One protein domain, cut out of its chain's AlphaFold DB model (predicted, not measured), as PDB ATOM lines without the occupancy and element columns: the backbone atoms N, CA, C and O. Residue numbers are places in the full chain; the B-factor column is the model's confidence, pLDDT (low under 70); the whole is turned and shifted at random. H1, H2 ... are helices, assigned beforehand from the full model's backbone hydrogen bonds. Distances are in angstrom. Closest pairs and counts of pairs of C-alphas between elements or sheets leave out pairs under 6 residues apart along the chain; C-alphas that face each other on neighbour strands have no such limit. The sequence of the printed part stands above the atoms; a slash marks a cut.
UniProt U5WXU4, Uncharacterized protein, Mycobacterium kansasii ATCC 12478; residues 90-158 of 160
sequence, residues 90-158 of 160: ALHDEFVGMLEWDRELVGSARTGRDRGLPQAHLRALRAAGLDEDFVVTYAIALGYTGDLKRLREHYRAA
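What this domain is: This is residues 90 to 158 of the 160 residues of an uncharacterized protein of Mycobacterium kansasii ATCC 12478 (UniProt U5WXU4). Two helical hairpins pack crosswise, H1 with H2 on one side and H3 with H4 on the other, and a long loop, residues 100 to 115, makes one end of the longest axis. The helix packing is mostly crossed: of four touching pairs, one is at a shallow tilt. The printed part has 69 residues with four named helices, H1 to H4 in chain order, and no named strand; the class is all helix. It is compact, with a radius of gyration of the C-alphas of 10.4 A, and rounded, spanning 27 by 24 by 18 A.

How they stand to each other: H1, residues 90 to 99, and H2, residues 116 to 127, form a hairpin at a shallow tilt of 31 degrees, opposite ways; their closest C-alphas, of Met 98 and Pro 118, are 4.8 A apart. H3, residues 132 to 141, only just touches H1, with 3 pairs of C-alphas within 8 A, the closest those of Phe 95 and Ala 139 at 6.9 A; they stand about perpendicular, at 76 degrees. H2 and H3 are close but not clearly touching, the C-alphas of Leu 125 and Val 135 coming closest at 7.8 A. H4, residues 148 to 157, forms a hairpin with H3 at a steep tilt of 43 degrees, opposite ways; the closest C-alphas, of Glu 132 and Arg 152, are 6.5 A apart. H2 touches H4 with residues 118 to 123 alone, about perpendicular at 76 degrees, the C-alphas of Leu 122 and Tyr 155 being closest at 5.8 A. H1 and H4 are apart. In H1, H3 and H4 every O i to N i+4 pair is within hydrogen-bond range; in H2, 7 of 8 are.

Where its parts are: H1 begins at C-alpha 90 (242.577, 262.549, 250.631) and is 14.4 A long. H2, residues 116 to 127, is 16.1 A. H3, residues 132 to 141, is 14.5 A. H4 is 14.2 A and ends at C-alpha 157 (232.575, 245.722, 260.397).

The domain as a whole: The C-alphas of Ala 90 and Thr 111, the two farthest apart, are 28.0 A apart. The link from H1 to H2 is long, H2 to H3 tight, H3 to H4 short. The printed part has no cut; no printed residue is under 70 in pLDDT.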
ATOM      1  N   ALA A  90     243.701 263.412 250.974       97.50
ATOM      2  CA  ALA A  90     242.577 262.549 250.631       97.50
ATOM      3  C   ALA A  90     242.200 261.651 251.817       97.50
ATOM      4  O   ALA A  90     241.029 261.567 252.167       97.50
ATOM      5  N   LEU A  91     243.183 261.057 252.497       97.44
ATOM      6  CA  LEU A  91     242.955 260.281 253.713       97.44
ATOM      7  C   LEU A  91     242.432 261.151 254.855       97.44
ATOM      8  O   LEU A  91     241.547 260.713 255.584       97.44
ATOM      9  N   HIS A  92     242.934 262.380 255.003       97.69
ATOM     10  CA  HIS A  92     242.366 263.328 255.962       97.69
ATOM     11  C   HIS A  92     240.880 263.609 255.676       97.69
ATOM     12  O   HIS A  92     240.062 263.552 256.592       97.69
ATOM     13  N   ASP A  93     240.524 263.848 254.414       97.81
ATOM     14  CA  ASP A  93     239.143 264.114 254.001       97.81
ATOM     15  C   ASP A  93     238.228 262.895 254.260       97.81
ATOM     16  O   ASP A  93     237.071 263.074 254.638       97.81
ATOM     17  N   GLU A  94     238.738 261.659 254.168       97.88
ATOM     18  CA  GLU A  94     237.997 260.453 254.582       97.88
ATOM     19  C   GLU A  94     237.685 260.449 256.090       97.88
ATOM     20  O   GLU A  94     236.584 260.068 256.493       97.88
ATOM     21  N   PHE A  95     238.615 260.896 256.941       97.75
ATOM     22  CA  PHE A  95     238.338 261.047 258.375       97.75
ATOM     23  C   PHE A  95     237.285 262.122 258.643       97.75
ATOM     24  O   PHE A  95     236.384 261.896 259.452       97.75
ATOM     25  N   VAL A  96     237.383 263.273 257.974       97.25
ATOM     26  CA  VAL A  96     236.401 264.359 258.114       97.25
ATOM     27  C   VAL A  96     235.021 263.877 257.670       97.25
ATOM     28  O   VAL A  96     234.078 263.956 258.454       97.25
ATOM     29  N   GLY A  97     234.916 263.287 256.476       95.19
ATOM     30  CA  GLY A  97     233.657 262.760 255.943       95.19
ATOM     31  C   GLY A  97     233.054 261.658 256.814       95.19
ATOM     32  O   GLY A  97     231.846 261.628 257.023       95.19
ATOM     33  N   MET A  98     233.877 260.793 257.416       95.88
ATOM     34  CA  MET A  98     233.399 259.817 258.400       95.88
ATOM     35  C   MET A  98     232.751 260.492 259.620       95.88
ATOM     36  O   MET A  98     231.715 260.023 260.093       95.88
ATOM     37  N   LEU A  99     233.372 261.551 260.147       94.75
ATOM     38  CA  LEU A  99     232.920 262.242 261.358       94.75
ATOM     39  C   LEU A  99     231.723 263.171 261.122       94.75
ATOM     40  O   LEU A  99     231.031 263.496 262.082       94.75
ATOM     41  N   GLU A 100     231.418 263.541 259.877       93.69
ATOM     42  CA  GLU A 100     230.140 264.186 259.533       93.69
ATOM     43  C   GLU A 100     228.929 263.286 259.853       93.69
ATOM     44  O   GLU A 100     227.834 263.792 260.097       93.69
ATOM     45  N   TRP A 101     229.139 261.965 259.914       90.50
ATOM     46  CA  TRP A 101     228.141 260.945 260.259       90.50
ATOM     47  C   TRP A 101     228.332 260.401 261.688       90.50
ATOM     48  O   TRP A 101     228.194 259.199 261.954       90.50
ATOM     49  N   ASP A 102     228.711 261.268 262.631       88.69
ATOM     50  CA  ASP A 102     228.966 260.885 264.026       88.69
ATOM     51  C   ASP A 102     227.744 260.262 264.723       88.69
ATOM     52  O   ASP A 102     227.887 259.361 265.555       88.69
ATOM     53  N   ARG A 103     226.529 260.674 264.354       86.44
ATOM     54  CA  ARG A 103     225.274 260.106 264.867       86.44
ATOM     55  C   ARG A 103     225.105 258.653 264.444       86.44
ATOM     56  O   ARG A 103     224.671 257.819 265.239       86.44
ATOM     57  N   GLU A 104     225.472 258.334 263.212       88.50
ATOM     58  CA  GLU A 104     225.420 256.995 262.639       88.50
ATOM     59  C   GLU A 104     226.501 256.095 263.241       88.50
ATOM     60  O   GLU A 104     226.268 254.895 263.416       88.50
ATOM     61  N   LEU A 105     227.638 256.675 263.645       88.06
ATOM     62  CA  LEU A 105     228.676 255.995 264.422       88.06
ATOM     63  C   LEU A 105     228.223 255.600 265.831       88.06
ATOM     64  O   LEU A 105     228.895 254.778 266.439       88.06
ATOM     65  N   VAL A 106     227.120 256.133 266.368       86.38
ATOM     66  CA  VAL A 106     226.528 255.659 267.640       86.38
ATOM     67  C   VAL A 106     225.652 254.417 267.422       86.38
ATOM     68  O   VAL A 106     225.437 253.624 268.346       86.38
ATOM     69  N   GLY A 107     225.145 254.243 266.199       84.62
ATOM     70  CA  GLY A 107     224.239 253.174 265.803       84.62
ATOM     71  C   GLY A 107     224.879 251.783 265.764       84.62
ATOM     72  O   GLY A 107     226.001 251.548 266.196       84.62
ATOM     73  N   SER A 108     224.140 250.795 265.261       85.81
ATOM     74  CA  SER A 108     224.675 249.436 265.121       85.81
ATOM     75  C   SER A 108     225.674 249.351 263.963       85.81
ATOM     76  O   SER A 108     225.331 249.598 262.810       85.81
ATOM     77  N   ALA A 109     226.882 248.857 264.243       88.62
ATOM     78  CA  ALA A 109     227.888 248.570 263.221       88.62
ATOM     79  C   ALA A 109     227.507 247.401 262.290       88.62
ATOM     80  O   ALA A 109     228.106 247.222 261.233       88.62
ATOM     81  N   ARG A 110     226.535 246.560 262.668       86.06
ATOM     82  CA  ARG A 110     226.199 245.326 261.927       86.06
ATOM     83  C   ARG A 110     224.849 245.389 261.224       86.06
ATOM     84  O   ARG A 110     224.636 244.688 260.239       86.06
ATOM     85  N   THR A 111     223.927 246.190 261.741       80.19
ATOM     86  CA  THR A 111     222.519 246.221 261.327       80.19
ATOM     87  C   THR A 111     222.047 247.664 261.160       80.19
ATOM     88  O   THR A 111     222.677 248.581 261.665       80.19
ATOM     89  N   GLY A 112     220.949 247.884 260.432       75.25
ATOM     90  CA  GLY A 112     220.446 249.233 260.128       75.25
ATOM     91  C   GLY A 112     221.009 249.812 258.828       75.25
ATOM     92  O   GLY A 112     222.077 249.400 258.370       75.25
ATOM     93  N   ARG A 113     220.250 250.710 258.187       73.25
ATOM     94  CA  ARG A 113     220.605 251.281 256.873       73.25
ATOM     95  C   ARG A 113     221.728 252.313 256.968       73.25
ATOM     96  O   ARG A 113     222.560 252.371 256.070       73.25
ATOM     97  N   ASP A 114     221.804 253.030 258.081       77.19
ATOM     98  CA  ASP A 114     222.636 254.235 258.182       77.19
ATOM     99  C   ASP A 114     224.119 253.930 258.457       77.19
ATOM    100  O   ASP A 114     224.980 254.781 258.280       77.19
ATOM    101  N   ARG A 115     224.463 252.669 258.769       83.00
ATOM    102  CA  ARG A 115     225.859 252.238 258.974       83.00
ATOM    103  C   ARG A 115     226.740 252.383 257.729       83.00
ATOM    104  O   ARG A 115     227.962 252.413 257.851       83.00
ATOM    105  N   GLY A 116     226.132 252.393 256.540       86.50
ATOM    106  CA  GLY A 116     226.849 252.315 255.267       86.50
ATOM    107  C   GLY A 116     227.708 253.542 254.972       86.50
ATOM    108  O   GLY A 116     228.771 253.387 254.373       86.50
ATOM    109  N   LEU A 117     227.269 254.721 255.423       89.69
ATOM    110  CA  LEU A 117     227.952 255.995 255.198       89.69
ATOM    111  C   LEU A 117     229.299 256.052 255.941       89.69
ATOM    112  O   LEU A 117     230.328 256.056 255.263       89.69
ATOM    113  N   PRO A 118     229.360 255.941 257.285       92.31
ATOM    114  CA  PRO A 118     230.648 255.931 257.982       92.31
ATOM    115  C   PRO A 118     231.521 254.726 257.590       92.31
ATOM    116  O   PRO A 118     232.744 254.831 257.528       92.31
ATOM    117  N   GLN A 119     230.922 253.572 257.261       94.62
ATOM    118  CA  GLN A 119     231.679 252.385 256.835       94.62
ATOM    119  C   GLN A 119     232.281 252.495 255.431       94.62
ATOM    120  O   GLN A 119     233.171 251.711 255.102       94.62
ATOM    121  N   ALA A 120     231.809 253.408 254.578       94.56
ATOM    122  CA  ALA A 120     232.450 253.674 253.291       94.56
ATOM    123  C   ALA A 120     233.823 254.323 253.490       94.56
ATOM    124  O   ALA A 120     234.814 253.801 252.980       94.56
ATOM    125  N   HIS A 121     233.881 255.356 254.326       96.88
ATOM    126  CA  HIS A 121     235.125 256.026 254.698       96.88
ATOM    127  C   HIS A 121     236.086 255.080 255.430       96.88
ATOM    128  O   HIS A 121     237.251 254.945 255.061       96.88
ATOM    129  N   LEU A 122     235.586 254.307 256.402       96.56
ATOM    130  CA  LEU A 122     236.405 253.324 257.127       96.56
ATOM    131  C   LEU A 122     237.004 252.245 256.211       96.56
ATOM    132  O   LEU A 122     238.127 251.799 256.447       96.56
ATOM    133  N   ARG A 123     236.292 251.838 255.149       96.38
ATOM    134  CA  ARG A 123     236.836 250.925 254.128       96.38
ATOM    135  C   ARG A 123     237.991 251.562 253.358       96.38
ATOM    136  O   ARG A 123     238.984 250.879 253.127       96.38
ATOM    137  N   ALA A 124     237.881 252.840 252.990       96.19
ATOM    138  CA  ALA A 124     238.951 253.567 252.307       96.19
ATOM    139  C   ALA A 124     240.201 253.696 253.194       96.19
ATOM    140  O   ALA A 124     241.295 253.319 252.774       96.19
ATOM    141  N   LEU A 125     240.026 254.110 254.454       96.44
ATOM    142  CA  LEU A 125     241.111 254.216 255.439       96.44
ATOM    143  C   LEU A 125     241.814 252.871 255.668       96.44
ATOM    144  O   LEU A 125     243.042 252.790 255.690       96.44
ATOM    145  N   ARG A 126     241.037 251.788 255.765       95.81
ATOM    146  CA  ARG A 126     241.577 250.432 255.905       95.81
ATOM    147  C   ARG A 126     242.306 249.956 254.650       95.81
ATOM    148  O   ARG A 126     243.342 249.305 254.765       95.81
ATOM    149  N   ALA A 127     241.794 250.269 253.459       95.69
ATOM    150  CA  ALA A 127     242.455 249.951 252.193       95.69
ATOM    151  C   ALA A 127     243.804 250.680 252.043       95.69
ATOM    152  O   ALA A 127     244.713 250.149 251.410       95.69
ATOM    153  N   ALA A 128     243.955 251.843 252.681       95.44
ATOM    154  CA  ALA A 128     245.220 252.567 252.794       95.44
ATOM    155  C   ALA A 128     246.186 251.985 253.849       95.44
ATOM    156  O   ALA A 128     247.290 252.495 254.019       95.44
ATOM    157  N   GLY A 129     245.799 250.910 254.543       95.62
ATOM    158  CA  GLY A 129     246.646 250.211 255.512       95.62
ATOM    159  C   GLY A 129     246.650 250.816 256.915       95.62
ATOM    160  O   GLY A 129     247.450 250.382 257.742       95.62
ATOM    161  N   LEU A 130     245.772 251.780 257.205       96.19
ATOM    162  CA  LEU A 130     245.640 252.349 258.546       96.19
ATOM    163  C   LEU A 130     244.923 251.350 259.451       96.19
ATOM    164  O   LEU A 130     243.857 250.859 259.087       96.19
ATOM    165  N   ASP A 131     245.499 251.039 260.611       95.81
ATOM    166  CA  ASP A 131     244.898 250.104 261.560       95.81
ATOM    167  C   ASP A 131     243.828 250.754 262.458       95.81
ATOM    168  O   ASP A 131     243.568 251.956 262.418       95.81
ATOM    169  N   GLU A 132     243.167 249.922 263.266       96.12
ATOM    170  CA  GLU A 132     242.082 250.355 264.151       96.12
ATOM    171  C   GLU A 132     242.529 251.411 265.173       96.12
ATOM    172  O   GLU A 132     241.791 252.361 265.434       96.12
ATOM    173  N   ASP A 133     243.714 251.247 265.761       95.88
ATOM    174  CA  ASP A 133     244.230 252.135 266.803       95.88
ATOM    175  C   ASP A 133     244.626 253.488 266.212       95.88
ATOM    176  O   ASP A 133     244.313 254.546 266.773       95.88
ATOM    177  N   PHE A 134     245.235 253.467 265.028       96.62
ATOM    178  CA  PHE A 134     245.520 254.663 264.258       96.62
ATOM    179  C   PHE A 134     244.225 255.425 263.941       96.62
ATOM    180  O   PHE A 134     244.126 256.617 264.226       96.62
ATOM    181  N   VAL A 135     243.198 254.743 263.419       96.94
ATOM    182  CA  VAL A 135     241.919 255.379 263.061       96.94
ATOM    183  C   VAL A 135     241.244 256.021 264.276       96.94
ATOM    184  O   VAL A 135     240.787 257.164 264.205       96.94
ATOM    185  N   VAL A 136     241.197 255.314 265.405       96.69
ATOM    186  CA  VAL A 136     240.550 255.815 266.626       96.69
ATOM    187  C   VAL A 136     241.290 257.026 267.187       96.69
ATOM    188  O   VAL A 136     240.664 258.034 267.519       96.69
ATOM    189  N   THR A 137     242.617 256.963 267.272       96.38
ATOM    190  CA  THR A 137     243.412 258.066 267.832       96.38
ATOM    191  C   THR A 137     243.438 259.291 266.915       96.38
ATOM    192  O   THR A 137     243.415 260.419 267.411       96.38
ATOM    193  N   TYR A 138     243.380 259.099 265.594       97.62
ATOM    194  CA  TYR A 138     243.200 260.189 264.632       97.62
ATOM    195  C   TYR A 138     241.828 260.861 264.797       97.62
ATOM    196  O   TYR A 138     241.745 262.086 264.876       97.62
ATOM    197  N   ALA A 139     240.749 260.084 264.945       97.06
ATOM    198  CA  ALA A 139     239.412 260.632 265.191       97.06
ATOM    199  C   ALA A 139     239.359 261.469 266.484       97.06
ATOM    200  O   ALA A 139     238.750 262.538 266.506       97.06
ATOM    201  N   ILE A 140     240.048 261.028 267.544       95.75
ATOM    202  CA  ILE A 140     240.190 261.804 268.788       95.75
ATOM    203  C   ILE A 140     240.859 263.160 268.526       95.75
ATOM    204  O   ILE A 140     240.408 264.167 269.070       95.75
ATOM    205  N   ALA A 141     241.908 263.212 267.698       95.00
ATOM    206  CA  ALA A 141     242.583 264.467 267.356       95.00
ATOM    207  C   ALA A 141     241.675 265.453 266.618       95.00
ATOM    208  O   ALA A 141     241.756 266.654 266.861       95.00
ATOM    209  N   LEU A 142     240.780 264.943 265.769       95.06
ATOM    210  CA  LEU A 142     239.757 265.743 265.091       95.06
ATOM    211  C   LEU A 142     238.598 266.160 266.013       95.06
ATOM    212  O   LEU A 142     237.652 266.798 265.562       95.06
ATOM    213  N   GLY A 143     238.659 265.815 267.302       92.50
ATOM    214  CA  GLY A 143     237.668 266.212 268.294       92.50
ATOM    215  C   GLY A 143     236.502 265.239 268.449       92.50
ATOM    216  O   GLY A 143     235.497 265.607 269.052       92.50
ATOM    217  N   TYR A 144     236.600 263.997 267.960       93.94
ATOM    218  CA  TYR A 144     235.544 263.005 268.170       93.94
ATOM    219  C   TYR A 144     235.376 262.676 269.662       93.94
ATOM    220  O   TYR A 144     236.210 262.004 270.274       93.94
ATOM    221  N   THR A 145     234.257 263.103 270.253       89.69
ATOM    222  CA  THR A 145     233.903 262.854 271.664       89.69
ATOM    223  C   THR A 145     232.936 261.678 271.863       89.69
ATOM    224  O   THR A 145     232.447 261.467 272.974       89.69
ATOM    225  N   GLY A 146     232.618 260.939 270.796       90.31
ATOM    226  CA  GLY A 146     231.656 259.837 270.822       90.31
ATOM    227  C   GLY A 146     232.201 258.530 271.410       90.31
ATOM    228  O   GLY A 146     233.285 258.470 271.999       90.31
ATOM    229  N   ASP A 147     231.425 257.455 271.251       92.56
ATOM    230  CA  ASP A 147     231.773 256.125 271.757       92.56
ATOM    231  C   ASP A 147     232.902 255.498 270.918       92.56
ATOM    232  O   ASP A 147     232.709 255.082 269.771       92.56
ATOM    233  N   LEU A 148     234.096 255.414 271.512       93.25
ATOM    234  CA  LEU A 148     235.285 254.826 270.889       93.25
ATOM    235  C   LEU A 148     235.139 253.318 270.655       93.25
ATOM    236  O   LEU A 148     235.620 252.799 269.649       93.25
ATOM    237  N   LYS A 149     234.440 252.602 271.545       93.50
ATOM    238  CA  LYS A 149     234.171 251.173 271.347       93.50
ATOM    239  C   LYS A 149     233.297 250.988 270.116       93.50
ATOM    240  O   LYS A 149     233.543 250.081 269.321       93.50
ATOM    241  N   ARG A 150     232.302 251.859 269.940       94.00
ATOM    242  CA  ARG A 150     231.427 251.795 268.776       94.00
ATOM    243  C   ARG A 150     232.167 252.114 267.481       94.00
ATOM    244  O   ARG A 150     232.033 251.357 266.524       94.00
ATOM    245  N   LEU A 151     233.021 253.137 267.474       95.00
ATOM    246  CA  LEU A 151     233.885 253.435 266.328       95.00
ATOM    247  C   LEU A 151     234.740 252.217 265.926       95.00
ATOM    248  O   LEU A 151     234.771 251.844 264.754       95.00
ATOM    249  N   ARG A 152     235.346 251.525 266.902       95.62
ATOM    250  CA  ARG A 152     236.091 250.272 266.664       95.62
ATOM    251  C   ARG A 152     235.210 249.177 266.063       95.62
ATOM    252  O   ARG A 152     235.618 248.486 265.134       95.62
ATOM    253  N   GLU A 153     233.980 249.016 266.547       95.56
ATOM    254  CA  GLU A 153     233.026 248.061 265.967       95.56
ATOM    255  C   GLU A 153     232.696 248.390 264.503       95.56
ATOM    256  O   GLU A 153     232.660 247.474 263.678       95.56
ATOM    257  N   HIS A 154     232.509 249.669 264.159       95.75
ATOM    258  CA  HIS A 154     232.316 250.095 262.771       95.75
ATOM    259  C   HIS A 154     233.550 249.811 261.913       95.75
ATOM    260  O   HIS A 154     233.396 249.267 260.821       95.75
ATOM    261  N   TYR A 155     234.756 250.099 262.408       95.69
ATOM    262  CA  TYR A 155     236.003 249.811 261.694       95.69
ATOM    263  C   TYR A 155     236.170 248.307 261.405       95.69
ATOM    264  O   TYR A 155     236.459 247.899 260.277       95.69
ATOM    265  N   ARG A 156     235.899 247.449 262.396       94.88
ATOM    266  CA  ARG A 156     235.934 245.985 262.225       94.88
ATOM    267  C   ARG A 156     234.890 245.498 261.222       94.88
ATOM    268  O   ARG A 156     235.181 244.614 260.415       94.88
ATOM    269  N   ALA A 157     233.686 246.069 261.278       93.06
ATOM    270  CA  ALA A 157     232.575 245.722 260.397       93.06
ATOM    271  C   ALA A 157     232.750 246.239 258.962       93.06
ATOM    272  O   ALA A 157     232.175 245.655 258.048       93.06
ATOM    273  N   ALA A 158     233.574 247.268 258.753       89.94
ATOM    274  CA  ALA A 158     233.957 247.819 257.454       89.94
ATOM    275  C   ALA A 158     234.907 246.886 256.667       89.94
ATOM    276  O   ALA A 158     235.881 247.329 256.062       89.94
TER     277      ALA A 158